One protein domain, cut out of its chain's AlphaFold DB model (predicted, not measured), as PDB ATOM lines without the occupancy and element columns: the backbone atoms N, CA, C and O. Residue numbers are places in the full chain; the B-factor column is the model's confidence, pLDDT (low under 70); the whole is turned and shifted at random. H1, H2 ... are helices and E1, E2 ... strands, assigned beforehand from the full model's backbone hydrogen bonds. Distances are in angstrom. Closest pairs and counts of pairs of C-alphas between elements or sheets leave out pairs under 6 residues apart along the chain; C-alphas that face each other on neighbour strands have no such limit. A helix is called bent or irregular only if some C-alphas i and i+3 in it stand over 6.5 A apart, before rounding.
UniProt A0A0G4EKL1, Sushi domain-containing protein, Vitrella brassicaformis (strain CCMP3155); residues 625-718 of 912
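This is residues 625 to 718 of the 912 residues of the protein "Sushi domain-containing protein" of Vitrella brassicaformis (strain CCMP3155) (UniProt A0A0G4EKL1). With little regular structure, this is a small antiparallel sheet, order E1 E2 E4, with H1 over one face along E1, a two-stranded antiparallel ribbon, E3 and E5, past one end, and long loops; residues 680 to 686 stick out. The 94 printed residues, 35 in named elements, run H1 E1 E2 E3 H2 E4 E5: mixed class, compact, radius of gyration of the C-alphas 13.8 A, spans 42 by 28 by 21 A.

H1, residues 628 to 635, is on the sheet at a height of 7.7 A, over E1, residues 638 to 641; their closest C-alphas, Arg 634 and Leu 640, are 7.3 A apart. E1 and E2, residues 663 to 668, form a hairpin, with N 639 and O 667 2.7 A apart. E2 and E4, residues 691 to 695, are antiparallel, with N 666 and O 692 2.8 A apart. E3, residues 674 to 676, is antiparallel to E5, residues 715 to 717, with N 716 and O 675 2.9 A apart. H2, residues 684 to 689, is not on the sheet and only just irregular, C-alphas 685 and 688 being 6.8 A apart; 0 of 2 O i to N i+4 and 1 of 3 O i to N i+3 pairs are within hydrogen-bond range, while in H1 every O i to N i+4 pair is.

H1 begins at C-alpha 628 (13.983, 35.842, -37.191); E2 spans 16.7 A; E5 ends at C-alpha 717 (24.212, 54.131, -47.091).

The printed part has no cut; E1 to E2 and E4 to E5 are long links; pLDDT is under 70 at 29 residues, among them 643 to 653 and 677 to 689.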
ATOM      1  N   CYS A 625      19.236  28.558 -32.723       88.56
ATOM      2  CA  CYS A 625      18.940  29.979 -32.878       88.56
ATOM      3  C   CYS A 625      17.839  30.193 -33.915       88.56
ATOM      4  O   CYS A 625      17.893  29.626 -35.013       88.56
ATOM      5  N   GLY A 626      16.851  31.024 -33.581       85.62
ATOM      6  CA  GLY A 626      15.754  31.352 -34.486       85.62
ATOM      7  C   GLY A 626      16.228  32.120 -35.725       85.62
ATOM      8  O   GLY A 626      17.159  32.929 -35.668       85.62
ATOM      9  N   ARG A 627      15.561  31.900 -36.866       86.12
ATOM     10  CA  ARG A 627      15.862  32.625 -38.118       86.12
ATOM     11  C   ARG A 627      15.473  34.104 -38.093       86.12
ATOM     12  O   ARG A 627      15.940  34.861 -38.942       86.12
ATOM     13  N   ASP A 628      14.602  34.511 -37.173       83.75
ATOM     14  CA  ASP A 628      13.983  35.842 -37.191       83.75
ATOM     15  C   ASP A 628      15.012  36.964 -37.011       83.75
ATOM     16  O   ASP A 628      14.891  38.010 -37.651       83.75
ATOM     17  N   TYR A 629      16.082  36.708 -36.254       84.56
ATOM     18  CA  TYR A 629      17.220  37.622 -36.132       84.56
ATOM     19  C   TYR A 629      17.972  37.803 -37.461       84.56
ATOM     20  O   TYR A 629      18.252  38.915 -37.896       84.56
ATOM     21  N   LEU A 630      18.226  36.725 -38.204       85.31
ATOM     22  CA  LEU A 630      18.848  36.845 -39.529       85.31
ATOM     23  C   LEU A 630      17.932  37.576 -40.524       85.31
ATOM     24  O   LEU A 630      18.394  38.330 -41.385       85.31
ATOM     25  N   VAL A 631      16.615  37.392 -40.400       84.69
ATOM     26  CA  VAL A 631      15.632  38.138 -41.196       84.69
ATOM     27  C   VAL A 631      15.650  39.628 -40.840       84.69
ATOM     28  O   VAL A 631      15.552  40.452 -41.754       84.69
ATOM     29  N   SER A 632      15.795  39.995 -39.562       84.44
ATOM     30  CA  SER A 632      15.900  41.399 -39.144       84.44
ATOM     31  C   SER A 632      17.187  42.048 -39.668       84.44
ATOM     32  O   SER A 632      17.109  43.135 -40.239       84.44
ATOM     33  N   LEU A 633      18.328  41.347 -39.634       83.88
ATOM     34  CA  LEU A 633      19.579  41.814 -40.250       83.88
ATOM     35  C   LEU A 633      19.421  42.038 -41.758       83.88
ATOM     36  O   LEU A 633      19.803  43.077 -42.290       83.88
ATOM     37  N   ARG A 634      18.771  41.124 -42.484       82.56
ATOM     38  CA  ARG A 634      18.523  41.337 -43.919       82.56
ATOM     39  C   ARG A 634      17.636  42.561 -44.182       82.56
ATOM     40  O   ARG A 634      17.860  43.282 -45.155       82.56
ATOM     41  N   LYS A 635      16.629  42.808 -43.334       84.56
ATOM     42  CA  LYS A 635      15.792  44.021 -43.406       84.56
ATOM     43  C   LYS A 635      16.592  45.290 -43.095       84.56
ATOM     44  O   LYS A 635      16.299  46.327 -43.677       84.56
ATOM     45  N   ALA A 636      17.620  45.189 -42.254       80.56
ATOM     46  CA  ALA A 636      18.554  46.262 -41.919       80.56
ATOM     47  C   ALA A 636      19.715  46.431 -42.928       80.56
ATOM     48  O   ALA A 636      20.694  47.105 -42.625       80.56
ATOM     49  N   ASN A 637      19.591  45.878 -44.145       83.00
ATOM     50  CA  ASN A 637      20.533  46.030 -45.268       83.00
ATOM     51  C   ASN A 637      21.887  45.312 -45.117       83.00
ATOM     52  O   ASN A 637      22.894  45.740 -45.690       83.00
ATOM     53  N   TYR A 638      21.904  44.182 -44.410       84.19
ATOM     54  CA  TYR A 638      23.043  43.267 -44.388       84.19
ATOM     55  C   TYR A 638      22.884  42.131 -45.421       84.19
ATOM     56  O   TYR A 638      21.790  41.600 -45.637       84.19
ATOM     57  N   THR A 639      23.990  41.712 -46.038       84.12
ATOM     58  CA  THR A 639      24.114  40.472 -46.813       84.12
ATOM     59  C   THR A 639      24.547  39.323 -45.910       84.12
ATOM     60  O   THR A 639      25.479  39.448 -45.120       84.12
ATOM     61  N   LEU A 640      23.880  38.176 -46.041       82.12
ATOM     62  CA  LEU A 640      24.186  36.964 -45.282       82.12
ATOM     63  C   LEU A 640      24.833  35.927 -46.202       82.12
ATOM     64  O   LEU A 640      24.308  35.628 -47.277       82.12
ATOM     65  N   ARG A 641      25.949  35.340 -45.773       78.31
ATOM     66  CA  ARG A 641      26.573  34.172 -46.403       78.31
ATOM     67  C   ARG A 641      26.885  33.131 -45.338       78.31
ATOM     68  O   ARG A 641      27.544  33.418 -44.352       78.31
ATOM     69  N   SER A 642      26.446  31.901 -45.561       73.31
ATOM     70  CA  SER A 642      26.855  30.751 -44.759       73.31
ATOM     71  C   SER A 642      27.835  29.931 -45.594       73.31
ATOM     72  O   SER A 642      27.515  29.654 -46.753       73.31
ATOM     73  N   PRO A 643      28.992  29.522 -45.046       57.69
ATOM     74  CA  PRO A 643      29.981  28.728 -45.776       57.69
ATOM     75  C   PRO A 643      29.456  27.373 -46.276       57.69
ATOM     76  O   PRO A 643      29.992  26.833 -47.239       57.69
ATOM     77  N   THR A 644      28.419  26.821 -45.635       57.81
ATOM     78  CA  THR A 644      28.056  25.400 -45.788       57.81
ATOM     79  C   THR A 644      26.572  25.129 -46.031       57.81
ATOM     80  O   THR A 644      26.243  24.043 -46.501       57.81
ATOM     81  N   LEU A 645      25.661  26.067 -45.737       56.97
ATOM     82  CA  LEU A 645      24.213  25.780 -45.711       56.97
ATOM     83  C   LEU A 645      23.365  26.584 -46.704       56.97
ATOM     84  O   LEU A 645      22.182  26.293 -46.865       56.97
ATOM     85  N   LEU A 646      23.938  27.573 -47.390       56.84
ATOM     86  CA  LEU A 646      23.186  28.436 -48.299       56.84
ATOM     87  C   LEU A 646      23.645  28.201 -49.737       56.84
ATOM     88  O   LEU A 646      24.702  28.677 -50.142       56.84
ATOM     89  N   LYS A 647      22.829  27.489 -50.527       52.47
ATOM     90  CA  LYS A 647      22.934  27.581 -51.988       52.47
ATOM     91  C   LYS A 647      22.577  29.028 -52.363       52.47
ATOM     92  O   LYS A 647      21.465  29.451 -52.046       52.47
ATOM     93  N   PRO A 648      23.488  29.795 -52.985       50.09
ATOM     94  CA  PRO A 648      23.346  31.245 -53.141       50.09
ATOM     95  C   PRO A 648      22.152  31.698 -54.004       50.09
ATOM     96  O   PRO A 648      21.809  32.876 -53.965       50.09
ATOM     97  N   ASP A 649      21.471  30.784 -54.706       46.69
ATOM     98  CA  ASP A 649      20.550  31.141 -55.794       46.69
ATOM     99  C   ASP A 649      19.048  30.955 -55.492       46.69
ATOM    100  O   ASP A 649      18.224  31.160 -56.381       46.69
ATOM    101  N   GLN A 650      18.644  30.608 -54.260       55.16
ATOM    102  CA  GLN A 650      17.219  30.574 -53.880       55.16
ATOM    103  C   GLN A 650      16.895  31.536 -52.723       55.16
ATOM    104  O   GLN A 650      17.078  31.200 -51.549       55.16
ATOM    105  N   PRO A 651      16.399  32.753 -53.016       52.47
ATOM    106  CA  PRO A 651      15.970  33.693 -51.988       52.47
ATOM    107  C   PRO A 651      14.708  33.172 -51.280       52.47
ATOM    108  O   PRO A 651      13.606  33.322 -51.792       52.47
ATOM    109  N   GLY A 652      14.854  32.596 -50.081       58.09
ATOM    110  CA  GLY A 652      13.703  32.287 -49.215       58.09
ATOM    111  C   GLY A 652      13.833  31.094 -48.267       58.09
ATOM    112  O   GLY A 652      13.034  30.986 -47.340       58.09
ATOM    113  N   THR A 653      14.822  30.218 -48.428       66.25
ATOM    114  CA  THR A 653      14.898  28.961 -47.662       66.25
ATOM    115  C   THR A 653      15.975  29.008 -46.577       66.25
ATOM    116  O   THR A 653      16.983  28.311 -46.664       66.25
ATOM    117  N   TYR A 654      15.785  29.838 -45.548       75.88
ATOM    118  CA  TYR A 654      16.536  29.665 -44.298       75.88
ATOM    119  C   TYR A 654      15.876  28.550 -43.473       75.88
ATOM    120  O   TYR A 654      14.640  28.549 -43.379       75.88
ATOM    121  N   PRO A 655      16.645  27.625 -42.868       78.62
ATOM    122  CA  PRO A 655      16.079  26.670 -41.920       78.62
ATOM    123  C   PRO A 655      15.403  27.425 -40.766       78.62
ATOM    124  O   PRO A 655      15.798  28.542 -40.430       78.62
ATOM    125  N   MET A 656      14.349  26.845 -40.182       78.88
ATOM    126  CA  MET A 656      13.600  27.506 -39.101       78.88
ATOM    127  C   MET A 656      14.460  27.742 -37.851       78.88
ATOM    128  O   MET A 656      14.251  28.735 -37.155       78.88
ATOM    129  N   SER A 657      15.463  26.892 -37.622       83.19
ATOM    130  CA  SER A 657      16.462  27.041 -36.570       83.19
ATOM    131  C   SER A 657      17.863  26.687 -37.072       83.19
ATOM    132  O   SER A 657      18.041  25.828 -37.941       83.19
ATOM    133  N   PHE A 658      18.867  27.366 -36.524       86.06
ATOM    134  CA  PHE A 658      20.280  27.092 -36.766       86.06
ATOM    135  C   PHE A 658      20.857  26.304 -35.597       86.06
ATOM    136  O   PHE A 658      20.508  26.564 -34.447       86.06
ATOM    137  N   LYS A 659      21.749  25.349 -35.882       87.25
ATOM    138  CA  LYS A 659      22.416  24.591 -34.819       87.25
ATOM    139  C   LYS A 659      23.250  25.545 -33.954       87.25
ATOM    140  O   LYS A 659      23.867  26.452 -34.528       87.25
ATOM    141  N   PRO A 660      23.338  25.343 -32.632       87.06
ATOM    142  CA  PRO A 660      24.337  26.017 -31.815       87.06
ATOM    143  C   PRO A 660      25.730  25.897 -32.448       87.06
ATOM    144  O   PRO A 660      26.032  24.914 -33.124       87.06
ATOM    145  N   MET A 661      26.546  26.935 -32.294       87.00
ATOM    146  CA  MET A 661      27.851  27.114 -32.938       87.00
ATOM    147  C   MET A 661      27.824  27.278 -34.467       87.00
ATOM    148  O   MET A 661      28.884  27.364 -35.091       87.00
ATOM    149  N   THR A 662      26.650  27.375 -35.106       87.62
ATOM    150  CA  THR A 662      26.592  27.724 -36.534       87.62
ATOM    151  C   THR A 662      27.125  29.135 -36.742       87.62
ATOM    152  O   THR A 662      26.613  30.090 -36.159       87.62
ATOM    153  N   VAL A 663      28.120  29.259 -37.619       86.62
ATOM    154  CA  VAL A 663      28.707  30.540 -38.007       86.62
ATOM    155  C   VAL A 663      28.048  31.049 -39.289       86.62
ATOM    156  O   VAL A 663      27.978  30.339 -40.298       86.62
ATOM    157  N   VAL A 664      27.575  32.293 -39.256       88.69
ATOM    158  CA  VAL A 664      27.024  33.009 -40.410       88.69
ATOM    159  C   VAL A 664      27.869  34.253 -40.649       88.69
ATOM    160  O   VAL A 664      28.060  35.067 -39.752       88.69
ATOM    161  N   SER A 665      28.374  34.417 -41.868       87.44
ATOM    162  CA  SER A 665      29.079  35.629 -42.269       87.44
ATOM    163  C   SER A 665      28.069  36.705 -42.667       87.44
ATOM    164  O   SER A 665      27.239  36.496 -43.554       87.44
ATOM    165  N   VAL A 666      28.159  37.865 -42.034       87.75
ATOM    166  CA  VAL A 666      27.314  39.040 -42.253       87.75
ATOM    167  C   VAL A 666      28.180  40.144 -42.847       87.75
ATOM    168  O   VAL A 666      29.220  40.470 -42.284       87.75
ATOM    169  N   GLY A 667      27.776  40.710 -43.981       87.38
ATOM    170  CA  GLY A 667      28.404  41.890 -44.583       87.38
ATOM    171  C   GLY A 667      27.373  42.955 -44.939       87.38
ATOM    172  O   GLY A 667      26.178  42.722 -44.800       87.38
ATOM    173  N   CYS A 668      27.797  44.121 -45.418       83.50
ATOM    174  CA  CYS A 668      26.853  45.133 -45.909       83.50
ATOM    175  C   CYS A 668      26.293  44.764 -47.293       83.50
ATOM    176  O   CYS A 668      26.956  44.093 -48.087       83.50
ATOM    177  N   ASP A 669      25.056  45.169 -47.593       82.38
ATOM    178  CA  ASP A 669      24.463  45.005 -48.926       82.38
ATOM    179  C   ASP A 669      24.973  46.069 -49.902       82.38
ATOM    180  O   ASP A 669      24.343  47.105 -50.146       82.38
ATOM    181  N   THR A 670      26.135  45.788 -50.487       78.38
ATOM    182  CA  THR A 670      26.769  46.653 -51.487       78.38
ATOM    183  C   THR A 670      25.927  46.801 -52.754       78.38
ATOM    184  O   THR A 670      25.981  47.852 -53.389       78.38
ATOM    185  N   GLY A 671      25.087  45.812 -53.087       76.06
ATOM    186  CA  GLY A 671      24.155  45.881 -54.217       76.06
ATOM    187  C   GLY A 671      23.048  46.920 -54.024       76.06
ATOM    188  O   GLY A 671      22.515  47.437 -55.002       76.06
ATOM    189  N   ARG A 672      22.738  47.272 -52.769       74.62
ATOM    190  CA  ARG A 672      21.810  48.353 -52.397       74.62
ATOM    191  C   ARG A 672      22.511  49.653 -51.992       74.62
ATOM    192  O   ARG A 672      21.853  50.566 -51.501       74.62
ATOM    193  N   GLY A 673      23.828  49.749 -52.186       74.88
ATOM    194  CA  GLY A 673      24.615  50.945 -51.872       74.88
ATOM    195  C   GLY A 673      25.047  51.080 -50.407       74.88
ATOM    196  O   GLY A 673      25.552  52.139 -50.025       74.88
ATOM    197  N   TYR A 674      24.896  50.039 -49.581       78.06
ATOM    198  CA  TYR A 674      25.339  50.044 -48.183       78.06
ATOM    199  C   TYR A 674      26.775  49.525 -48.054       78.06
ATOM    200  O   TYR A 674      27.140  48.520 -48.666       78.06
ATOM    201  N   ARG A 675      27.591  50.194 -47.234       77.25
ATOM    202  CA  ARG A 675      28.984  49.815 -46.927       77.25
ATOM    203  C   ARG A 675      29.284  50.009 -45.441       77.25
ATOM    204  O   ARG A 675      28.533  50.695 -44.749       77.25
ATOM    205  N   SER A 676      30.359  49.393 -44.946       78.19
ATOM    206  CA  SER A 676      30.760  49.521 -43.537       78.19
ATOM    207  C   SER A 676      31.099  50.976 -43.194       78.19
ATOM    208  O   SER A 676      31.843  51.623 -43.932       78.19
ATOM    209  N   SER A 677      30.584  51.488 -42.072       69.94
ATOM    210  CA  SER A 677      30.858  52.851 -41.590       69.94
ATOM    211  C   SER A 677      32.298  53.048 -41.086       69.94
ATOM    212  O   SER A 677      32.748  54.187 -40.975       69.94
ATOM    213  N   ARG A 678      33.029  51.955 -40.799       64.81
ATOM    214  CA  ARG A 678      34.370  51.951 -40.174       64.81
ATOM    215  C   ARG A 678      35.533  51.662 -41.136       64.81
ATOM    216  O   ARG A 678      36.627  51.346 -40.681       64.81
ATOM    217  N   LEU A 679      35.324  51.738 -42.449       57.59
ATOM    218  CA  LEU A 679      36.388  51.488 -43.429       57.59
ATOM    219  C   LEU A 679      37.504  52.547 -43.330       57.59
ATOM    220  O   LEU A 679      37.341  53.686 -43.770       57.59
ATOM    221  N   ASP A 680      38.653  52.144 -42.781       54.19
ATOM    222  CA  ASP A 680      39.908  52.891 -42.860       54.19
ATOM    223  C   ASP A 680      40.442  52.808 -44.299       54.19
ATOM    224  O   ASP A 680      40.902  51.767 -44.770       54.19
ATOM    225  N   VAL A 681      40.361  53.921 -45.027       53.25
ATOM    226  CA  VAL A 681      40.605  54.002 -46.484       53.25
ATOM    227  C   VAL A 681      42.077  53.776 -46.874       53.25
ATOM    228  O   VAL A 681      42.415  53.698 -48.052       53.25
ATOM    229  N   ILE A 682      42.979  53.620 -45.902       50.75
ATOM    230  CA  ILE A 682      44.429  53.606 -46.137       50.75
ATOM    231  C   ILE A 682      44.923  52.267 -46.719       50.75
ATOM    232  O   ILE A 682      45.994  52.231 -47.320       50.75
ATOM    233  N   ASN A 683      44.157  51.170 -46.626       47.34
ATOM    234  CA  ASN A 683      44.607  49.866 -47.125       47.34
ATOM    235  C   ASN A 683      43.599  49.209 -48.094       47.34
ATOM    236  O   ASN A 683      42.623  48.612 -47.643       47.34
ATOM    237  N   PRO A 684      43.824  49.237 -49.423       46.88
ATOM    238  CA  PRO A 684      42.933  48.606 -50.405       46.88
ATOM    239  C   PRO A 684      42.871  47.068 -50.305       46.88
ATOM    240  O   PRO A 684      41.986  46.460 -50.902       46.88
ATOM    241  N   LEU A 685      43.748  46.431 -49.517       47.94
ATOM    242  CA  LEU A 685      43.633  45.009 -49.154       47.94
ATOM    243  C   LEU A 685      42.624  44.751 -48.013       47.94
ATOM    244  O   LEU A 685      42.262  43.602 -47.777       47.94
ATOM    245  N   ALA A 686      42.113  45.787 -47.337       50.47
ATOM    246  CA  ALA A 686      41.090  45.663 -46.291       50.47
ATOM    247  C   ALA A 686      39.660  45.464 -46.841       50.47
ATOM    248  O   ALA A 686      38.719  45.272 -46.075       50.47
ATOM    249  N   VAL A 687      39.474  45.459 -48.168       51.94
ATOM    250  CA  VAL A 687      38.161  45.253 -48.810       51.94
ATOM    251  C   VAL A 687      37.617  43.829 -48.578       51.94
ATOM    252  O   VAL A 687      36.406  43.622 -48.609       51.94
ATOM    253  N   GLU A 688      38.467  42.850 -48.242       50.53
ATOM    254  CA  GLU A 688      38.010  41.510 -47.828       50.53
ATOM    255  C   GLU A 688      37.528  41.429 -46.362       50.53
ATOM    256  O   GLU A 688      36.890  40.443 -45.993       50.53
ATOM    257  N   GLN A 689      37.729  42.472 -45.542       54.31
ATOM    258  CA  GLN A 689      37.224  42.558 -44.159       54.31
ATOM    259  C   GLN A 689      35.798  43.144 -44.042       54.31
ATOM    260  O   GLN A 689      35.343  43.440 -42.941       54.31
ATOM    261  N   GLU A 690      35.033  43.262 -45.135       70.50
ATOM    262  CA  GLU A 690      33.625  43.721 -45.095       70.50
ATOM    263  C   GLU A 690      32.647  42.707 -44.457       70.50
ATOM    264  O   GLU A 690      31.434  42.934 -44.461       70.50
ATOM    265  N   ARG A 691      33.134  41.575 -43.930       76.44
ATOM    266  CA  ARG A 691      32.294  40.528 -43.338       76.44
ATOM    267  C   ARG A 691      32.736  40.177 -41.929       76.44
ATOM    268  O   ARG A 691      33.895  39.843 -41.706       76.44
ATOM    269  N   ILE A 692      31.778  40.163 -41.012       84.69
ATOM    270  CA  ILE A 692      31.948  39.611 -39.671       84.69
ATOM    271  C   ILE A 692      31.268  38.248 -39.587       84.69
ATOM    272  O   ILE A 692      30.268  37.998 -40.257       84.69
ATOM    273  N   ASN A 693      31.804  37.359 -38.766       88.00
ATOM    274  CA  ASN A 693      31.187  36.073 -38.481       88.00
ATOM    275  C   ASN A 693      30.394  36.202 -37.184       88.00
ATOM    276  O   ASN A 693      30.996  36.428 -36.140       88.00
ATOM    277  N   ILE A 694      29.074  36.042 -37.247       87.88
ATOM    278  CA  ILE A 694      28.255  35.863 -36.045       87.88
ATOM    279  C   ILE A 694      28.060  34.377 -35.787       87.88
ATOM    280  O   ILE A 694      27.888  33.587 -36.721       87.88
ATOM    281  N   THR A 695      28.086  33.997 -34.515       88.88
ATOM    282  CA  THR A 695      27.941  32.604 -34.087       88.88
ATOM    283  C   THR A 695      26.624  32.443 -33.344       88.88
ATOM    284  O   THR A 695      26.278  33.262 -32.499       88.88
ATOM    285  N   CYS A 696      25.880  31.387 -33.655       89.62
ATOM    286  CA  CYS A 696      24.716  30.988 -32.873       89.62
ATOM    287  C   CYS A 696      25.179  30.480 -31.494       89.62
ATOM    288  O   CYS A 696      25.778  29.412 -31.400       89.62
ATOM    289  N   LEU A 697      24.924  31.234 -30.425       86.62
ATOM    290  CA  LEU A 697      25.340  30.916 -29.052       86.62
ATOM    291  C   LEU A 697      24.373  29.954 -28.344       86.62
ATOM    292  O   LEU A 697      24.774  29.290 -27.386       86.62
ATOM    293  N   GLY A 698      23.131  29.854 -28.838       75.25
ATOM    294  CA  GLY A 698      22.140  28.837 -28.464       75.25
ATOM    295  C   GLY A 698      21.526  28.976 -27.063       75.25
ATOM    296  O   GLY A 698      21.258  27.979 -26.393       75.25
ATOM    297  N   GLU A 699      21.341  30.198 -26.574       75.31
ATOM    298  CA  GLU A 699      20.845  30.434 -25.214       75.31
ATOM    299  C   GLU A 699      19.375  30.046 -24.968       75.31
ATOM    300  O   GLU A 699      18.554  29.963 -25.880       75.31
ATOM    301  N   SER A 700      19.055  29.825 -23.686       55.53
ATOM    302  CA  SER A 700      17.710  29.527 -23.175       55.53
ATOM    303  C   SER A 700      16.801  30.754 -23.081       55.53
ATOM    304  O   SER A 700      15.611  30.612 -22.796       55.53
ATOM    305  N   SER A 701      17.329  31.960 -23.301       63.16
ATOM    306  CA  SER A 701      16.517  33.167 -23.269       63.16
ATOM    307  C   SER A 701      15.600  33.225 -24.500       63.16
ATOM    308  O   SER A 701      15.969  32.888 -25.629       63.16
ATOM    309  N   PHE A 702      14.352  33.639 -24.271       63.03
ATOM    310  CA  PHE A 702      13.365  33.863 -25.333       63.03
ATOM    311  C   PHE A 702      13.695  35.085 -26.201       63.03
ATOM    312  O   PHE A 702      12.974  35.342 -27.164       63.03
ATOM    313  N   ASP A 703      14.751  35.838 -25.878       72.00
ATOM    314  CA  ASP A 703      15.164  36.995 -26.658       72.00
ATOM    315  C   ASP A 703      16.017  36.544 -27.861       72.00
ATOM    316  O   ASP A 703      17.157  36.097 -27.690       72.00
ATOM    317  N   PRO A 704      15.502  36.663 -29.100       63.88
ATOM    318  CA  PRO A 704      16.236  36.273 -30.299       63.88
ATOM    319  C   PRO A 704      17.533  37.071 -30.507       63.88
ATOM    320  O   PRO A 704      18.378  36.628 -31.285       63.88
ATOM    321  N   ASN A 705      17.715  38.209 -29.825       65.88
ATOM    322  CA  ASN A 705      18.921  39.033 -29.931       65.88
ATOM    323  C   ASN A 705      20.106  38.500 -29.114       65.88
ATOM    324  O   ASN A 705      21.234  38.873 -29.409       65.88
ATOM    325  N   ILE A 706      19.874  37.629 -28.124       72.75
ATOM    326  CA  ILE A 706      20.937  37.056 -27.271       72.75
ATOM    327  C   ILE A 706      21.339  35.653 -27.765       72.75
ATOM    328  O   ILE A 706      22.393  35.113 -27.436       72.75
ATOM    329  N   GLN A 707      20.522  35.058 -28.639       79.44
ATOM    330  CA  GLN A 707      20.815  33.762 -29.254       79.44
ATOM    331  C   GLN A 707      21.988  33.826 -30.238       79.44
ATOM    332  O   GLN A 707      22.655  32.816 -30.457       79.44
ATOM    333  N   TRP A 708      22.251  34.991 -30.823       84.19
ATOM    334  CA  TRP A 708      23.360  35.228 -31.739       84.19
ATOM    335  C   TRP A 708      24.392  36.141 -31.087       84.19
ATOM    336  O   TRP A 708      24.036  37.043 -30.338       84.19
ATOM    337  N   ASP A 709      25.664  35.930 -31.410       83.44
ATOM    338  CA  ASP A 709      26.699  36.904 -31.074       83.44
ATOM    339  C   ASP A 709      26.387  38.266 -31.728       83.44
ATOM    340  O   ASP A 709      25.872  38.325 -32.854       83.44
ATOM    341  N   MET A 710      26.666  39.361 -31.019       76.50
ATOM    342  CA  MET A 710      26.247  40.698 -31.437       76.50
ATOM    343  C   MET A 710      26.959  41.134 -32.723       76.50
ATOM    344  O   MET A 710      28.186  41.107 -32.836       76.50
ATOM    345  N   VAL A 711      26.179  41.618 -33.693       80.38
ATOM    346  CA  VAL A 711      26.707  42.249 -34.909       80.38
ATOM    347  C   VAL A 711      27.340  43.590 -34.540       80.38
ATOM    348  O   VAL A 711      26.646  44.557 -34.250       80.38
ATOM    349  N   THR A 712      28.669  43.662 -34.588       79.00
ATOM    350  CA  THR A 712      29.437  44.908 -34.390       79.00
ATOM    351  C   THR A 712      29.648  45.704 -35.683       79.00
ATOM    352  O   THR A 712      30.221  46.793 -35.666       79.00
ATOM    353  N   LEU A 713      29.211  45.158 -36.821       81.56
ATOM    354  CA  LEU A 713      29.304  45.800 -38.125       81.56
ATOM    355  C   LEU A 713      28.169  46.812 -38.275       81.56
ATOM    356  O   LEU A 713      27.011  46.424 -38.272       81.56
ATOM    357  N   GLU A 714      28.497  48.083 -38.477       81.00
ATOM    358  CA  GLU A 714      27.530  49.130 -38.811       81.00
ATOM    359  C   GLU A 714      27.532  49.378 -40.326       81.00
ATOM    360  O   GLU A 714      28.554  49.768 -40.901       81.00
ATOM    361  N   CYS A 715      26.393  49.167 -40.988       81.88
ATOM    362  CA  CYS A 715      26.236  49.457 -42.414       81.88
ATOM    363  C   CYS A 715      25.535  50.798 -42.635       81.88
ATOM    364  O   CYS A 715      24.402  51.002 -42.202       81.88
ATOM    365  N   ALA A 716      26.183  51.694 -43.375       79.31
ATOM    366  CA  ALA A 716      25.632  52.990 -43.740       79.31
ATOM    367  C   ALA A 716      25.462  53.102 -45.258       79.31
ATOM    368  O   ALA A 716      26.243  52.550 -46.038       79.31
ATOM    369  N   ALA A 717      24.424  53.824 -45.684       77.81
ATOM    370  CA  ALA A 717      24.212  54.131 -47.091       77.81
ATOM    371  C   ALA A 717      25.331  55.051 -47.599       77.81
ATOM    372  O   ALA A 717      25.643  56.076 -46.981       77.81
ATOM    373  N   SER A 718      25.916  54.686 -48.738       74.50
ATOM    374  CA  SER A 718      26.835  55.552 -49.477       74.50
ATOM    375  C   SER A 718      26.035  56.700 -50.099       74.50
ATOM    376  O   SER A 718      24.897  56.496 -50.522       74.50
TER     377      SER A 718